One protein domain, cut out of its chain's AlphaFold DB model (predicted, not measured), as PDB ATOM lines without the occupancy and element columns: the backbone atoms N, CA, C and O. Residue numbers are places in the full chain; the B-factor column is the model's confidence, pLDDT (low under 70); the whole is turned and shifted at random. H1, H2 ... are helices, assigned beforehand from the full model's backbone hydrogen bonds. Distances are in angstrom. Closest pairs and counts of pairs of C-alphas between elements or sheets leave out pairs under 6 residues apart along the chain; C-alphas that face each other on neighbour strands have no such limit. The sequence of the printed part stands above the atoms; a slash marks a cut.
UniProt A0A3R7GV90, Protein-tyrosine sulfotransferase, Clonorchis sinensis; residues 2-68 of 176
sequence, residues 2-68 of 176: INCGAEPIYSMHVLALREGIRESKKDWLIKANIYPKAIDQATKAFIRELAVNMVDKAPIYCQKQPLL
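AT A GLANCE: This is residues 2 to 68 of the 176 residues of the protein "Protein-tyrosine sulfotransferase" of Clonorchis sinensis (UniProt A0A3R7GV90). Two helices, H1 and H3, lie side by side and run opposite ways as a long rod, and the short helix H2 sits beyond one end of the pair, where the chain turns from H1 to H3. At the other end lie the first residues and residues 53 to 68, a long stretch with no named element, whose last part, residues 62 to 68, crosses from the side of H3 to the side of H1. The printed part has 67 residues, with three named helices in the order H1, H2, H3 and no named strand; the class is all helix. The whole is loose, with a radius of gyration of the C-alphas of 14.3 A, and its C-alphas span 43 by 21 by 13 A.

IN THESE COORDINATES: Start at Ile 2, whose C-alpha stands at (281.733, 230.692, 433.435), and read on to C-alpha 10 at (277.833, 221.396, 415.119). There H1 begins, residues 10 to 23, and it measures 20.1 A from first to last C-alpha. Next look at residues 26 to 31, which make H2, a short helix of six residues. Then find C-alpha 36 at (294.566, 225.940, 404.262); from there H3, the longest helix, runs through residues 36 to 52 over 24.2 A and ends at C-alpha 52 at (280.172, 233.005, 422.414).

HOW THE PARTS SIT: Compare H1 with H3 first: they touch, with 10 pairs of C-alphas within 8 A. Their closest C-alphas are those of Ser 11 and Ile 47, 5.9 A apart. Their lines stand at a shallow tilt of 7 degrees, opposite ways, and their centres are 11.0 A apart. H2 touches no helix: H1 and H2 meet only through their link, and H2 and H3 are only just apart, their closest C-alphas being 8.5 A from each other. Look also at residues 2 to 3, which form a short parallel pairing with residues 60 to 61. Along the backbones of H1, H2 and H3, every O i to N i+4 pair is within hydrogen-bond range.

THE WHOLE: Find the two C-alphas farthest apart, those of Ile 2 and Lys 31, at 43.4 A. From the C-alpha of Ile 2 to that of Leu 68, the first and last printed, it is 18.8 A. The links from H1 to H2, with two residues, and from H2 to H3, with four, are both tight. The C-alphas of residues 53 to 68 lie 10 to 21 A from the mean of all C-alphas. The printed part has no cut. In the B-factor column of this model, the mean pLDDT of the printed part is 87.2, and no printed residue is under 70; the mean over H2 is 82, against 90 for H1 and 92 for H3.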
ATOM      1  N   ILE A   2     281.425 231.410 434.690       83.56
ATOM      2  CA  ILE A   2     281.733 230.692 433.435       83.56
ATOM      3  C   ILE A   2     280.400 230.272 432.804       83.56
ATOM      4  O   ILE A   2     279.544 229.790 433.539       83.56
ATOM      5  N   ASN A   3     280.225 230.424 431.487       85.69
ATOM      6  CA  ASN A   3     279.040 229.917 430.787       85.69
ATOM      7  C   ASN A   3     279.428 228.948 429.667       85.69
ATOM      8  O   ASN A   3     280.207 229.297 428.779       85.69
ATOM      9  N   CYS A   4     278.891 227.732 429.739       82.25
ATOM     10  CA  CYS A   4     279.107 226.663 428.767       82.25
ATOM     11  C   CYS A   4     277.962 226.512 427.759       82.25
ATOM     12  O   CYS A   4     278.135 225.822 426.757       82.25
ATOM     13  N   GLY A   5     276.798 227.113 428.041       79.94
ATOM     14  CA  GLY A   5     275.570 226.875 427.289       79.94
ATOM     15  C   GLY A   5     275.152 225.409 427.210       79.94
ATOM     16  O   GLY A   5     275.618 224.552 427.962       79.94
ATOM     17  N   ALA A   6     274.264 225.129 426.258       79.44
ATOM     18  CA  ALA A   6     273.977 223.770 425.824       79.44
ATOM     19  C   ALA A   6     275.135 223.219 424.975       79.44
ATOM     20  O   ALA A   6     275.847 223.968 424.310       79.44
ATOM     21  N   GLU A   7     275.299 221.898 424.962       77.19
ATOM     22  CA  GLU A   7     276.313 221.221 424.150       77.19
ATOM     23  C   GLU A   7     276.111 221.485 422.646       77.19
ATOM     24  O   GLU A   7     275.113 221.037 422.071       77.19
ATOM     25  N   PRO A   8     277.048 222.167 421.961       72.50
ATOM     26  CA  PRO A   8     276.877 222.479 420.552       72.50
ATOM     27  C   PRO A   8     277.284 221.279 419.686       72.50
ATOM     28  O   PRO A   8     278.460 220.920 419.571       72.50
ATOM     29  N   ILE A   9     276.298 220.668 419.026       74.69
ATOM     30  CA  ILE A   9     276.467 219.477 418.172       74.69
ATOM     31  C   ILE A   9     277.301 219.788 416.907       74.69
ATOM     32  O   ILE A   9     278.014 218.932 416.372       74.69
ATOM     33  N   TYR A  10     277.262 221.030 416.420       85.75
ATOM     34  CA  TYR A  10     277.833 221.396 415.119       85.75
ATOM     35  C   TYR A  10     279.354 221.558 415.094       85.75
ATOM     36  O   TYR A  10     279.953 221.488 414.021       85.75
ATOM     37  N   SER A  11     280.023 221.706 416.237       88.62
ATOM     38  CA  SER A  11     281.485 221.857 416.234       88.62
ATOM     39  C   SER A  11     282.204 220.606 415.746       88.62
ATOM     40  O   SER A  11     283.190 220.718 415.024       88.62
ATOM     41  N   MET A  12     281.676 219.418 416.060       90.44
ATOM     42  CA  MET A  12     282.220 218.166 415.525       90.44
ATOM     43  C   MET A  12     282.053 218.070 414.007       90.44
ATOM     44  O   MET A  12     282.944 217.564 413.333       90.44
ATOM     45  N   HIS A  13     280.949 218.586 413.463       91.50
ATOM     46  CA  HIS A  13     280.677 218.559 412.025       91.50
ATOM     47  C   HIS A  13     281.648 219.454 411.252       91.50
ATOM     48  O   HIS A  13     282.203 219.032 410.241       91.50
ATOM     49  N   VAL A  14     281.912 220.664 411.751       93.56
ATOM     50  CA  VAL A  14     282.862 221.578 411.100       93.56
ATOM     51  C   VAL A  14     284.300 221.079 411.225       93.56
ATOM     52  O   VAL A  14     285.059 221.167 410.262       93.56
ATOM     53  N   LEU A  15     284.670 220.479 412.360       94.31
ATOM     54  CA  LEU A  15     285.971 219.822 412.500       94.31
ATOM     55  C   LEU A  15     286.115 218.644 411.529       94.31
ATOM     56  O   LEU A  15     287.139 218.543 410.859       94.31
ATOM     57  N   ALA A  16     285.088 217.802 411.386       92.75
ATOM     58  CA  ALA A  16     285.096 216.700 410.426       92.75
ATOM     59  C   ALA A  16     285.220 217.196 408.974       92.75
ATOM     60  O   ALA A  16     286.029 216.664 408.217       92.75
ATOM     61  N   LEU A  17     284.488 218.254 408.600       92.50
ATOM     62  CA  LEU A  17     284.614 218.892 407.287       92.50
ATOM     63  C   LEU A  17     286.048 219.382 407.046       92.50
ATOM     64  O   LEU A  17     286.628 219.120 405.996       92.50
ATOM     65  N   ARG A  18     286.641 220.061 408.032       93.44
ATOM     66  CA  ARG A  18     288.014 220.567 407.951       93.44
ATOM     67  C   ARG A  18     289.040 219.444 407.795       93.44
ATOM     68  O   ARG A  18     289.993 219.595 407.029       93.44
ATOM     69  N   GLU A  19     288.874 218.333 408.507       91.31
ATOM     70  CA  GLU A  19     289.736 217.157 408.347       91.31
ATOM     71  C   GLU A  19     289.586 216.547 406.946       91.31
ATOM     72  O   GLU A  19     290.596 216.357 406.270       91.31
ATOM     73  N   GLY A  20     288.356 216.378 406.450       90.06
ATOM     74  CA  GLY A  20     288.107 215.883 405.091       90.06
ATOM     75  C   GLY A  20     288.702 216.782 404.001       90.06
ATOM     76  O   GLY A  20     289.305 216.297 403.045       90.06
ATOM     77  N   ILE A  21     288.625 218.108 404.168       88.25
ATOM     78  CA  ILE A  21     289.283 219.065 403.265       88.25
ATOM     79  C   ILE A  21     290.808 218.897 403.316       88.25
ATOM     80  O   ILE A  21     291.450 218.894 402.264       88.25
ATOM     81  N   ARG A  22     291.399 218.722 404.509       84.31
ATOM     82  CA  ARG A  22     292.849 218.503 404.661       84.31
ATOM     83  C   ARG A  22     293.315 217.223 403.958       84.31
ATOM     84  O   ARG A  22     294.422 217.220 403.420       84.31
ATOM     85  N   GLU A  23     292.508 216.169 404.007       84.62
ATOM     86  CA  GLU A  23     292.789 214.856 403.410       84.62
ATOM     87  C   GLU A  23     292.562 214.821 401.890       84.62
ATOM     88  O   GLU A  23     293.123 213.970 401.200       84.62
ATOM     89  N   SER A  24     291.789 215.763 401.341       79.81
ATOM     90  CA  SER A  24     291.561 215.878 399.897       79.81
ATOM     91  C   SER A  24     292.828 216.281 399.118       79.81
ATOM     92  O   SER A  24     293.773 216.851 399.670       79.81
ATOM     93  N   LYS A  25     292.855 216.014 397.799       73.94
ATOM     94  CA  LYS A  25     293.953 216.443 396.909       73.94
ATOM     95  C   LYS A  25     294.084 217.973 396.938       73.94
ATOM     96  O   LYS A  25     293.340 218.669 396.256       73.94
ATOM     97  N   LYS A  26     295.045 218.493 397.703       70.00
ATOM     98  CA  LYS A  26     295.227 219.936 397.962       70.00
ATOM     99  C   LYS A  26     295.380 220.782 396.692       70.00
ATOM    100  O   LYS A  26     295.024 221.958 396.701       70.00
ATOM    101  N   ASP A  27     295.850 220.182 395.603       77.19
ATOM    102  CA  ASP A  27     296.166 220.883 394.360       77.19
ATOM    103  C   ASP A  27     294.969 221.606 393.736       77.19
ATOM    104  O   ASP A  27     295.139 222.704 393.214       77.19
ATOM    105  N   TRP A  28     293.756 221.043 393.781       83.12
ATOM    106  CA  TRP A  28     292.594 221.715 393.182       83.12
ATOM    107  C   TRP A  28     292.089 222.874 394.051       83.12
ATOM    108  O   TRP A  28     291.706 223.907 393.510       83.12
ATOM    109  N   LEU A  29     292.144 222.737 395.381       86.50
ATOM    110  CA  LEU A  29     291.768 223.798 396.321       86.50
ATOM    111  C   LEU A  29     292.674 225.011 396.147       86.50
ATOM    112  O   LEU A  29     292.193 226.132 396.025       86.50
ATOM    113  N   ILE A  30     293.984 224.774 396.058       86.25
ATOM    114  CA  ILE A  30     294.964 225.836 395.821       86.25
ATOM    115  C   ILE A  30     294.729 226.483 394.449       86.25
ATOM    116  O   ILE A  30     294.733 227.707 394.362       86.25
ATOM    117  N   LYS A  31     294.445 225.697 393.398       88.81
ATOM    118  CA  LYS A  31     294.069 226.229 392.070       88.81
ATOM    119  C   LYS A  31     292.783 227.064 392.099       88.81
ATOM    120  O   LYS A  31     292.653 227.994 391.314       88.81
ATOM    121  N   ALA A  32     291.860 226.758 393.008       88.62
ATOM    122  CA  ALA A  32     290.643 227.529 393.255       88.62
ATOM    123  C   ALA A  32     290.842 228.697 394.249       88.62
ATOM    124  O   ALA A  32     289.862 229.301 394.676       88.62
ATOM    125  N   ASN A  33     292.086 229.020 394.634       89.62
ATOM    126  CA  ASN A  33     292.446 230.033 395.640       89.62
ATOM    127  C   ASN A  33     291.893 229.773 397.057       89.62
ATOM    128  O   ASN A  33     291.751 230.689 397.869       89.62
ATOM    129  N   ILE A  34     291.623 228.510 397.392       88.56
ATOM    130  CA  ILE A  34     291.186 228.071 398.720       88.56
ATOM    131  C   ILE A  34     292.394 227.512 399.476       88.56
ATOM    132  O   ILE A  34     292.739 226.333 399.394       88.56
ATOM    133  N   TYR A  35     293.062 228.379 400.234       89.31
ATOM    134  CA  TYR A  35     294.260 228.011 400.991       89.31
ATOM    135  C   TYR A  35     293.922 227.406 402.366       89.31
ATOM    136  O   TYR A  35     292.930 227.806 402.979       89.31
ATOM    137  N   PRO A  36     294.783 226.534 402.936       88.69
ATOM    138  CA  PRO A  36     294.566 225.940 404.262       88.69
ATOM    139  C   PRO A  36     294.259 226.961 405.367       88.69
ATOM    140  O   PRO A  36     293.403 226.727 406.216       88.69
ATOM    141  N   LYS A  37     294.896 228.137 405.310       91.50
ATOM    142  CA  LYS A  37     294.656 229.241 406.248       91.50
ATOM    143  C   LYS A  37     293.206 229.734 406.222       91.50
ATOM    144  O   LYS A  37     292.667 230.036 407.282       91.50
ATOM    145  N   ALA A  38     292.578 229.805 405.047       92.81
ATOM    146  CA  ALA A  38     291.187 230.237 404.919       92.81
ATOM    147  C   ALA A  38     290.236 229.230 405.585       92.81
ATOM    148  O   ALA A  38     289.336 229.622 406.325       92.81
ATOM    149  N   ILE A  39     290.493 227.931 405.401       93.06
ATOM    150  CA  ILE A  39     289.723 226.850 406.035       93.06
ATOM    151  C   ILE A  39     289.863 226.895 407.558       93.06
ATOM    152  O   ILE A  39     288.867 226.785 408.274       93.06
ATOM    153  N   ASP A  40     291.080 227.102 408.065       94.38
ATOM    154  CA  ASP A  40     291.319 227.208 409.505       94.38
ATOM    155  C   ASP A  40     290.660 228.458 410.105       94.38
ATOM    156  O   ASP A  40     290.037 228.376 411.164       94.38
ATOM    157  N   GLN A  41     290.714 229.600 409.413       95.31
ATOM    158  CA  GLN A  41     290.033 230.826 409.839       95.31
ATOM    159  C   GLN A  41     288.510 230.658 409.871       95.31
ATOM    160  O   GLN A  41     287.887 231.045 410.858       95.31
ATOM    161  N   ALA A  42     287.920 230.042 408.843       95.56
ATOM    162  CA  ALA A  42     286.488 229.761 408.791       95.56
ATOM    163  C   ALA A  42     286.061 228.790 409.905       95.56
ATOM    164  O   ALA A  42     285.109 229.058 410.637       95.56
ATOM    165  N   THR A  43     286.820 227.707 410.098       95.38
ATOM    166  CA  THR A  43     286.588 226.714 411.160       95.38
ATOM    167  C   THR A  43     286.643 227.363 412.542       95.38
ATOM    168  O   THR A  43     285.739 227.192 413.360       95.38
ATOM    169  N   LYS A  44     287.681 228.166 412.794       95.12
ATOM    170  CA  LYS A  44     287.859 228.908 414.043       95.12
ATOM    171  C   LYS A  44     286.721 229.897 414.292       95.12
ATOM    172  O   LYS A  44     286.229 229.975 415.418       95.12
ATOM    173  N   ALA A  45     286.321 230.659 413.273       95.31
ATOM    174  CA  ALA A  45     285.234 231.627 413.379       95.31
ATOM    175  C   ALA A  45     283.915 230.935 413.739       95.31
ATOM    176  O   ALA A  45     283.249 231.358 414.679       95.31
ATOM    177  N   PHE A  46     283.605 229.821 413.076       94.19
ATOM    178  CA  PHE A  46     282.402 229.043 413.351       94.19
ATOM    179  C   PHE A  46     282.385 228.480 414.778       94.19
ATOM    180  O   PHE A  46     281.407 228.642 415.497       94.19
ATOM    181  N   ILE A  47     283.483 227.863 415.233       92.25
ATOM    182  CA  ILE A  47     283.577 227.340 416.608       92.25
ATOM    183  C   ILE A  47     283.405 228.466 417.637       92.25
ATOM    184  O   ILE A  47     282.704 228.293 418.632       92.25
ATOM    185  N   ARG A  48     284.009 229.637 417.391       91.81
ATOM    186  CA  ARG A  48     283.851 230.808 418.264       91.81
ATOM    187  C   ARG A  48     282.402 231.290 418.310       91.81
ATOM    188  O   ARG A  48     281.940 231.644 419.389       91.81
ATOM    189  N   GLU A  49     281.716 231.321 417.172       90.81
ATOM    190  CA  GLU A  49     280.314 231.740 417.083       90.81
ATOM    191  C   GLU A  49     279.429 230.882 417.990       90.81
ATOM    192  O   GLU A  49     278.721 231.407 418.849       90.81
ATOM    193  N   LEU A  50     279.581 229.558 417.889       86.88
ATOM    194  CA  LEU A  50     278.862 228.603 418.734       86.88
ATOM    195  C   LEU A  50     279.165 228.795 420.228       86.88
ATOM    196  O   LEU A  50     278.271 228.656 421.056       86.88
ATOM    197  N   ALA A  51     280.414 229.104 420.584       85.56
ATOM    198  CA  ALA A  51     280.832 229.222 421.980       85.56
ATOM    199  C   ALA A  51     280.441 230.555 422.642       85.56
ATOM    200  O   ALA A  51     280.295 230.606 423.861       85.56
ATOM    201  N   VAL A  52     280.336 231.643 421.872       87.25
ATOM    202  CA  VAL A  52     280.172 233.005 422.414       87.25
ATOM    203  C   VAL A  52     278.763 233.549 422.213       87.25
ATOM    204  O   VAL A  52     278.240 234.196 423.112       87.25
ATOM    205  N   ASN A  53     278.159 233.310 421.048       85.75
ATOM    206  CA  ASN A  53     276.929 233.993 420.639       85.75
ATOM    207  C   ASN A  53     275.673 233.118 420.759       85.75
ATOM    208  O   ASN A  53     274.567 233.627 420.618       85.75
ATOM    209  N   MET A  54     275.819 231.824 421.055       83.00
ATOM    210  CA  MET A  54     274.686 230.921 421.319       83.00
ATOM    211  C   MET A  54     274.403 230.722 422.814       83.00
ATOM    212  O   MET A  54     273.668 229.810 423.189       83.00
ATOM    213  N   VAL A  55     275.011 231.542 423.674       82.25
ATOM    214  CA  VAL A  55     274.913 231.442 425.135       82.25
ATOM    215  C   VAL A  55     274.775 232.832 425.749       82.25
ATOM    216  O   VAL A  55     275.207 233.821 425.155       82.25
ATOM    217  N   ASP A  56     274.224 232.917 426.961       86.81
ATOM    218  CA  ASP A  56     274.186 234.185 427.696       86.81
ATOM    219  C   ASP A  56     275.598 234.732 427.940       86.81
ATOM    220  O   ASP A  56     276.545 233.993 428.239       86.81
ATOM    221  N   LYS A  57     275.732 236.056 427.848       88.56
ATOM    222  CA  LYS A  57     277.016 236.752 427.964       88.56
ATOM    223  C   LYS A  57     277.724 236.407 429.277       88.56
ATOM    224  O   LYS A  57     277.170 236.571 430.362       88.56
ATOM    225  N   ALA A  58     278.995 236.027 429.179       86.50
ATOM    226  CA  ALA A  58     279.825 235.677 430.326       86.50
ATOM    227  C   ALA A  58     281.263 236.203 430.176       86.50
ATOM    228  O   ALA A  58     281.739 236.414 429.060       86.50
ATOM    229  N   PRO A  59     281.997 236.410 431.286       86.00
ATOM    230  CA  PRO A  59     283.411 236.780 431.224       86.00
ATOM    231  C   PRO A  59     284.307 235.629 430.740       86.00
ATOM    232  O   PRO A  59     285.391 235.879 430.220       86.00
ATOM    233  N   ILE A  60     283.874 234.374 430.914       86.44
ATOM    234  CA  ILE A  60     284.567 233.181 430.421       86.44
ATOM    235  C   ILE A  60     283.541 232.295 429.719       86.44
ATOM    236  O   ILE A  60     282.572 231.858 430.339       86.44
ATOM    237  N   TYR A  61     283.792 232.019 428.442       90.19
ATOM    238  CA  TYR A  61     283.012 231.080 427.644       90.19
ATOM    239  C   TYR A  61     283.647 229.699 427.688       90.19
ATOM    240  O   TYR A  61     284.870 229.550 427.776       90.19
ATOM    241  N   CYS A  62     282.798 228.694 427.621       88.38
ATOM    242  CA  CYS A  62     283.150 227.299 427.731       88.38
ATOM    243  C   CYS A  62     282.459 226.542 426.601       88.38
ATOM    244  O   CYS A  62     281.356 226.887 426.188       88.38
ATOM    245  N   GLN A  63     283.122 225.509 426.097       87.69
ATOM    246  CA  GLN A  63     282.527 224.609 425.135       87.69
ATOM    247  C   GLN A  63     282.771 223.190 425.595       87.69
ATOM    248  O   GLN A  63     283.909 222.789 425.850       87.69
ATOM    249  N   LYS A  64     281.689 222.429 425.663       87.19
ATOM    250  CA  LYS A  64     281.735 221.072 426.149       87.19
ATOM    251  C   LYS A  64     281.131 220.131 425.119       87.19
ATOM    252  O   LYS A  64     280.003 220.330 424.684       87.19
ATOM    253  N   GLN A  65     281.929 219.159 424.694       85.81
ATOM    254  CA  GLN A  65     281.578 218.130 423.718       85.81
ATOM    255  C   GLN A  65     282.648 217.025 423.820       85.81
ATOM    256  O   GLN A  65     283.808 217.300 423.492       85.81
ATOM    257  N   PRO A  66     282.316 215.807 424.297       82.81
ATOM    258  CA  PRO A  66     283.300 214.777 424.655       82.81
ATOM    259  C   PRO A  66     284.332 214.466 423.566       82.81
ATOM    260  O   PRO A  66     285.498 214.205 423.850       82.81
ATOM    261  N   LEU A  67     283.918 214.526 422.301       84.06
ATOM    262  CA  LEU A  67     284.760 214.132 421.175       84.06
ATOM    263  C   LEU A  67     285.654 215.256 420.630       84.06
ATOM    264  O   LEU A  67     286.492 214.965 419.773       84.06
ATOM    265  N   LEU A  68     285.538 216.494 421.137       88.19
ATOM    266  CA  LEU A  68     286.419 217.606 420.745       88.19
ATOM    267  C   LEU A  68     287.880 217.333 421.083       88.19
ATOM    268  O   LEU A  68     288.765 217.785 420.363       88.19
TER     269      LEU A  68